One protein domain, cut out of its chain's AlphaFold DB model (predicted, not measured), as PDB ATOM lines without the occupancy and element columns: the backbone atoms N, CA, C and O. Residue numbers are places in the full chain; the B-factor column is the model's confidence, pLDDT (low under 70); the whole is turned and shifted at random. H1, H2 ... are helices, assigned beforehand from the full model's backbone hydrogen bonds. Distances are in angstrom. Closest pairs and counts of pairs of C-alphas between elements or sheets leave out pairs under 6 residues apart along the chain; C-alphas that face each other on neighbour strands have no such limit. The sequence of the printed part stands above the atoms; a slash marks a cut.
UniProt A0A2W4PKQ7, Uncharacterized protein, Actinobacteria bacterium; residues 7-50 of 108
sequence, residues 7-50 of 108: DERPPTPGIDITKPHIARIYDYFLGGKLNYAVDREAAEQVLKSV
ATOM      1  N   ASP A   7     172.962 203.841 196.566       69.75
ATOM      2  CA  ASP A   7     173.649 205.139 196.645       69.75
ATOM      3  C   ASP A   7     172.872 206.307 195.999       69.75
ATOM      4  O   ASP A   7     173.145 207.468 196.297       69.75
ATOM      5  N   GLU A   8     171.867 206.027 195.162       70.94
ATOM      6  CA  GLU A   8     170.948 207.041 194.619       70.94
ATOM      7  C   GLU A   8     169.863 207.449 195.627       70.94
ATOM      8  O   GLU A   8     169.132 208.422 195.424       70.94
ATOM      9  N   ARG A   9     169.717 206.682 196.714       71.06
ATOM     10  CA  ARG A   9     168.724 206.930 197.751       71.06
ATOM     11  C   ARG A   9     169.333 207.861 198.804       71.06
ATOM     12  O   ARG A   9     170.329 207.485 199.432       71.06
ATOM     13  N   PRO A  10     168.742 209.046 199.049       69.38
ATOM     14  CA  PRO A  10     169.258 209.945 200.070       69.38
ATOM     15  C   PRO A  10     169.277 209.220 201.423       69.38
ATOM     16  O   PRO A  10     168.309 208.523 201.752       69.38
ATOM     17  N   PRO A  11     170.373 209.337 202.191       68.50
ATOM     18  CA  PRO A  11     170.476 208.696 203.491       68.50
ATOM     19  C   PRO A  11     169.333 209.148 204.392       68.50
ATOM     20  O   PRO A  11     168.993 210.333 204.448       68.50
ATOM     21  N   THR A  12     168.731 208.202 205.108       72.62
ATOM     22  CA  THR A  12     167.751 208.544 206.139       72.62
ATOM     23  C   THR A  12     168.439 209.425 207.192       72.62
ATOM     24  O   THR A  12     169.562 209.102 207.594       72.62
ATOM     25  N   PRO A  13     167.818 210.533 207.641       72.25
ATOM     26  CA  PRO A  13     168.428 211.426 208.622       72.25
ATOM     27  C   PRO A  13     168.903 210.661 209.863       72.25
ATOM     28  O   PRO A  13     168.128 209.930 210.476       72.25
ATOM     29  N   GLY A  14     170.183 210.813 210.216       71.75
ATOM     30  CA  GLY A  14     170.808 210.117 211.349       71.75
ATOM     31  C   GLY A  14     171.482 208.779 211.015       71.75
ATOM     32  O   GLY A  14     172.084 208.182 211.904       71.75
ATOM     33  N   ILE A  15     171.435 208.315 209.762       72.25
ATOM     34  CA  ILE A  15     172.158 207.113 209.325       72.25
ATOM     35  C   ILE A  15     173.526 207.493 208.752       72.25
ATOM     36  O   ILE A  15     173.622 208.202 207.751       72.25
ATOM     37  N   ASP A  16     174.585 206.953 209.353       76.38
ATOM     38  CA  ASP A  16     175.941 207.020 208.811       76.38
ATOM     39  C   ASP A  16     176.083 206.017 207.647       76.38
ATOM     40  O   ASP A  16     175.950 204.798 207.808       76.38
ATOM     41  N   ILE A  17     176.304 206.540 206.443       76.94
ATOM     42  CA  ILE A  17     176.509 205.756 205.215       76.94
ATOM     43  C   ILE A  17     177.986 205.544 204.884       76.94
ATOM     44  O   ILE A  17     178.300 204.913 203.881       76.94
ATOM     45  N   THR A  18     178.896 206.049 205.719       80.69
ATOM     46  CA  THR A  18     180.344 205.834 205.570       80.69
ATOM     47  C   THR A  18     180.821 204.586 206.306       80.69
ATOM     48  O   THR A  18     181.906 204.077 206.031       80.69
ATOM     49  N   LYS A  19     180.000 204.060 207.222       82.38
ATOM     50  CA  LYS A  19     180.291 202.852 207.996       82.38
ATOM     51  C   LYS A  19     179.356 201.719 207.605       82.38
ATOM     52  O   LYS A  19     178.157 201.971 207.484       82.38
ATOM     53  N   PRO A  20     179.857 200.483 207.462       81.69
ATOM     54  CA  PRO A  20     179.016 199.328 207.189       81.69
ATOM     55  C   PRO A  20     178.057 199.048 208.353       81.69
ATOM     56  O   PRO A  20     178.444 199.115 209.521       81.69
ATOM     57  N   HIS A  21     176.811 198.693 208.036       81.00
ATOM     58  CA  HIS A  21     175.793 198.334 209.023       81.00
ATOM     59  C   HIS A  21     175.303 196.901 208.799       81.00
ATOM     60  O   HIS A  21     174.897 196.541 207.694       81.00
ATOM     61  N   ILE A  22     175.268 196.091 209.861       77.38
ATOM     62  CA  ILE A  22     174.961 194.650 209.782       77.38
ATOM     63  C   ILE A  22     173.598 194.394 209.126       77.38
ATOM     64  O   ILE A  22     173.488 193.525 208.268       77.38
ATOM     65  N   ALA A  23     172.573 195.188 209.452       78.75
ATOM     66  CA  ALA A  23     171.252 195.052 208.827       78.75
ATOM     67  C   ALA A  23     171.267 195.304 207.303       78.75
ATOM     68  O   ALA A  23     170.556 194.624 206.568       78.75
ATOM     69  N   ARG A  24     172.102 196.236 206.816       83.69
ATOM     70  CA  ARG A  24     172.235 196.559 205.382       83.69
ATOM     71  C   ARG A  24     173.092 195.522 204.648       83.69
ATOM     72  O   ARG A  24     172.787 195.147 203.520       83.69
ATOM     73  N   ILE A  25     174.106 194.972 205.318       82.88
ATOM     74  CA  ILE A  25     174.857 193.799 204.843       82.88
ATOM     75  C   ILE A  25     173.930 192.582 204.709       82.88
ATOM     76  O   ILE A  25     173.968 191.866 203.710       82.88
ATOM     77  N   TYR A  26     173.057 192.365 205.695       76.38
ATOM     78  CA  TYR A  26     172.082 191.279 205.669       76.38
ATOM     79  C   TYR A  26     171.047 191.464 204.549       76.38
ATOM     80  O   TYR A  26     170.714 190.502 203.857       76.38
ATOM     81  N   ASP A  27     170.597 192.700 204.302       80.44
ATOM     82  CA  ASP A  27     169.775 193.045 203.135       80.44
ATOM     83  C   ASP A  27     170.487 192.692 201.816       80.44
ATOM     84  O   ASP A  27     169.888 192.051 200.952       80.44
ATOM     85  N   TYR A  28     171.787 192.985 201.695       82.38
ATOM     86  CA  TYR A  28     172.588 192.580 200.535       82.38
ATOM     87  C   TYR A  28     172.685 191.049 200.381       82.38
ATOM     88  O   TYR A  28     172.532 190.536 199.271       82.38
ATOM     89  N   PHE A  29     172.853 190.283 201.467       78.44
ATOM     90  CA  PHE A  29     172.826 188.809 201.402       78.44
ATOM     91  C   PHE A  29     171.482 188.251 200.922       78.44
ATOM     92  O   PHE A  29     171.442 187.192 200.291       78.44
ATOM     93  N   LEU A  30     170.392 188.965 201.198       79.31
ATOM     94  CA  LEU A  30     169.041 188.617 200.768       79.31
ATOM     95  C   LEU A  30     168.685 189.131 199.362       79.31
ATOM     96  O   LEU A  30     167.589 188.832 198.884       79.31
ATOM     97  N   GLY A  31     169.582 189.869 198.700       79.19
ATOM     98  CA  GLY A  31     169.344 190.474 197.385       79.19
ATOM     99  C   GLY A  31     168.463 191.728 197.426       79.19
ATOM    100  O   GLY A  31     167.819 192.063 196.431       79.19
ATOM    101  N   GLY A  32     168.389 192.392 198.578       79.56
ATOM    102  CA  GLY A  32     167.702 193.664 198.740       79.56
ATOM    103  C   GLY A  32     168.473 194.849 198.150       79.56
ATOM    104  O   GLY A  32     169.578 194.722 197.617       79.56
ATOM    105  N   LYS A  33     167.839 196.023 198.203       77.94
ATOM    106  CA  LYS A  33     168.327 197.281 197.606       77.94
ATOM    107  C   LYS A  33     168.614 198.363 198.656       77.94
ATOM    108  O   LYS A  33     168.902 199.502 198.295       77.94
ATOM    109  N   LEU A  34     168.501 198.020 199.940       82.56
ATOM    110  CA  LEU A  34     168.695 198.891 201.104       82.56
ATOM    111  C   LEU A  34     170.135 198.786 201.625       82.56
ATOM    112  O   LEU A  34     170.383 198.618 202.819       82.56
ATOM    113  N   ASN A  35     171.094 198.868 200.710       81.19
ATOM    114  CA  ASN A  35     172.514 198.768 201.005       81.19
ATOM    115  C   ASN A  35     173.302 199.800 200.194       81.19
ATOM    116  O   ASN A  35     173.014 200.041 199.019       81.19
ATOM    117  N   TYR A  36     174.295 200.403 200.841       84.19
ATOM    118  CA  TYR A  36     175.217 201.362 200.237       84.19
ATOM    119  C   TYR A  36     176.509 200.663 199.810       84.19
ATOM    120  O   TYR A  36     176.763 199.516 200.192       84.19
ATOM    121  N   ALA A  37     177.348 201.346 199.030       84.56
ATOM    122  CA  ALA A  37     178.624 200.798 198.558       84.56
ATOM    123  C   ALA A  37     179.487 200.194 199.687       84.56
ATOM    124  O   ALA A  37     179.989 199.080 199.537       84.56
ATOM    125  N   VAL A  38     179.565 200.870 200.842       84.88
ATOM    126  CA  VAL A  38     180.339 200.409 202.012       84.88
ATOM    127  C   VAL A  38     179.821 199.092 202.601       84.88
ATOM    128  O   VAL A  38     180.600 198.286 203.106       84.88
ATOM    129  N   ASP A  39     178.511 198.842 202.524       84.88
ATOM    130  CA  ASP A  39     177.917 197.597 203.016       84.88
ATOM    131  C   ASP A  39     178.204 196.449 202.052       84.88
ATOM    132  O   ASP A  39     178.480 195.337 202.492       84.88
ATOM    133  N   ARG A  40     178.161 196.711 200.738       83.81
ATOM    134  CA  ARG A  40     178.450 195.702 199.710       83.81
ATOM    135  C   ARG A  40     179.897 195.238 199.786       83.81
ATOM    136  O   ARG A  40     180.146 194.038 199.765       83.81
ATOM    137  N   GLU A  41     180.831 196.170 199.952       85.75
ATOM    138  CA  GLU A  41     182.248 195.844 200.108       85.75
ATOM    139  C   GLU A  41     182.487 194.987 201.358       85.75
ATOM    140  O   GLU A  41     183.096 193.919 201.276       85.75
ATOM    141  N   ALA A  42     181.936 195.393 202.507       84.69
ATOM    142  CA  ALA A  42     182.032 194.615 203.740       84.69
ATOM    143  C   ALA A  42     181.382 193.226 203.598       84.69
ATOM    144  O   ALA A  42     181.954 192.221 204.024       84.69
ATOM    145  N   ALA A  43     180.216 193.149 202.953       83.12
ATOM    146  CA  ALA A  43     179.522 191.897 202.684       83.12
ATOM    147  C   ALA A  43     180.354 190.954 201.805       83.12
ATOM    148  O   ALA A  43     180.418 189.757 202.077       83.12
ATOM    149  N   GLU A  44     181.023 191.469 200.775       85.44
ATOM    150  CA  GLU A  44     181.907 190.680 199.915       85.44
ATOM    151  C   GLU A  44     183.144 190.167 200.661       85.44
ATOM    152  O   GLU A  44     183.524 189.012 200.473       85.44
ATOM    153  N   GLN A  45     183.747 190.969 201.544       85.12
ATOM    154  CA  GLN A  45     184.860 190.515 202.393       85.12
ATOM    155  C   GLN A  45     184.431 189.381 203.335       85.12
ATOM    156  O   GLN A  45     185.137 188.381 203.494       85.12
ATOM    157  N   VAL A  46     183.233 189.499 203.908       81.44
ATOM    158  CA  VAL A  46     182.638 188.455 204.744       81.44
ATOM    159  C   VAL A  46     182.355 187.192 203.927       81.44
ATOM    160  O   VAL A  46     182.678 186.099 204.379       81.44
ATOM    161  N   LEU A  47     181.841 187.314 202.700       79.56
ATOM    162  CA  LEU A  47     181.561 186.164 201.830       79.56
ATOM    163  C   LEU A  47     182.815 185.457 201.318       79.56
ATOM    164  O   LEU A  47     182.762 184.256 201.070       79.56
ATOM    165  N   LYS A  48     183.940 186.169 201.182       80.94
ATOM    166  CA  LYS A  48     185.241 185.542 200.901       80.94
ATOM    167  C   LYS A  48     185.697 184.640 202.047       80.94
ATOM    168  O   LYS A  48     186.342 183.631 201.796       80.94
ATOM    169  N   SER A  49     185.360 185.008 203.282       79.25
ATOM    170  CA  SER A  49     185.745 184.257 204.482       79.25
ATOM    171  C   SER A  49     184.746 183.143 204.807       79.25
ATOM    172  O   SER A  49     185.140 182.045 205.182       79.25
ATOM    173  N   VAL A  50     183.449 183.425 204.661       74.38
ATOM    174  CA  VAL A  50     182.348 182.525 205.018       74.38
ATOM    175  C   VAL A  50     181.265 182.599 203.930       74.38
ATOM    176  O   VAL A  50     180.277 183.329 204.064       74.38
TER     177      VAL A  50
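AT A GLANCE: This is residues 7 to 50 of the 108 residues of an uncharacterized protein of Actinobacteria bacterium (UniProt A0A2W4PKQ7). An open loop without a named element, residues 7 to 21, makes one end of an elongated shape, and the longer helix H2 reaches out to the other end. Between them the short helix H1 packs across residues 39 to 43 of H2, and residues 30 to 36 lead from H1 back to the start of H2. The printed part has 44 residues with two named helices, H1 then H2, and no named strand; its class is all helix, though under half of the residues, 21 of 44, are in named elements. The whole is compact, with a radius of gyration of the C-alphas of 10.2 A, and spans 32 by 18 by 15 A.

HOW THE PARTS SIT: Residues 7 to 21 come first, their C-alphas 6 to 16 A from the mean of all C-alphas. H1, residues 22 to 29, touches H2, residues 37 to 49. The closest C-alphas, those of Ile 25 and Asp 39, are 5.2 A apart. H2 touches H1 with residues 39 to 43 alone. The two helices are only just about perpendicular, at 73 degrees, and their centres are 9.6 A apart. In H1 and H2 every O i to N i+4 pair is within hydrogen-bond range.

IN THESE COORDINATES: The printed part begins with C-alpha 7 at (173.649, 205.139, 196.645). H1, Ile 22 to Phe 29, measures 10.4 A from first to last C-alpha and begins at (174.961, 194.650, 209.782). H2, Ala 37 to Ser 49, measures 19.0 A, and its C-alpha 49 is at (185.745, 184.257, 204.482).

THE WHOLE: The two C-alphas farthest apart, those of Pro 13 and Ser 49, are 32.5 A apart. The printed part has no cut, and the link from H1 to H2 is short, with 7 residues. The mean pLDDT of the printed part is 79.1, and residues 7, 10 and 11 are under 70 in this model.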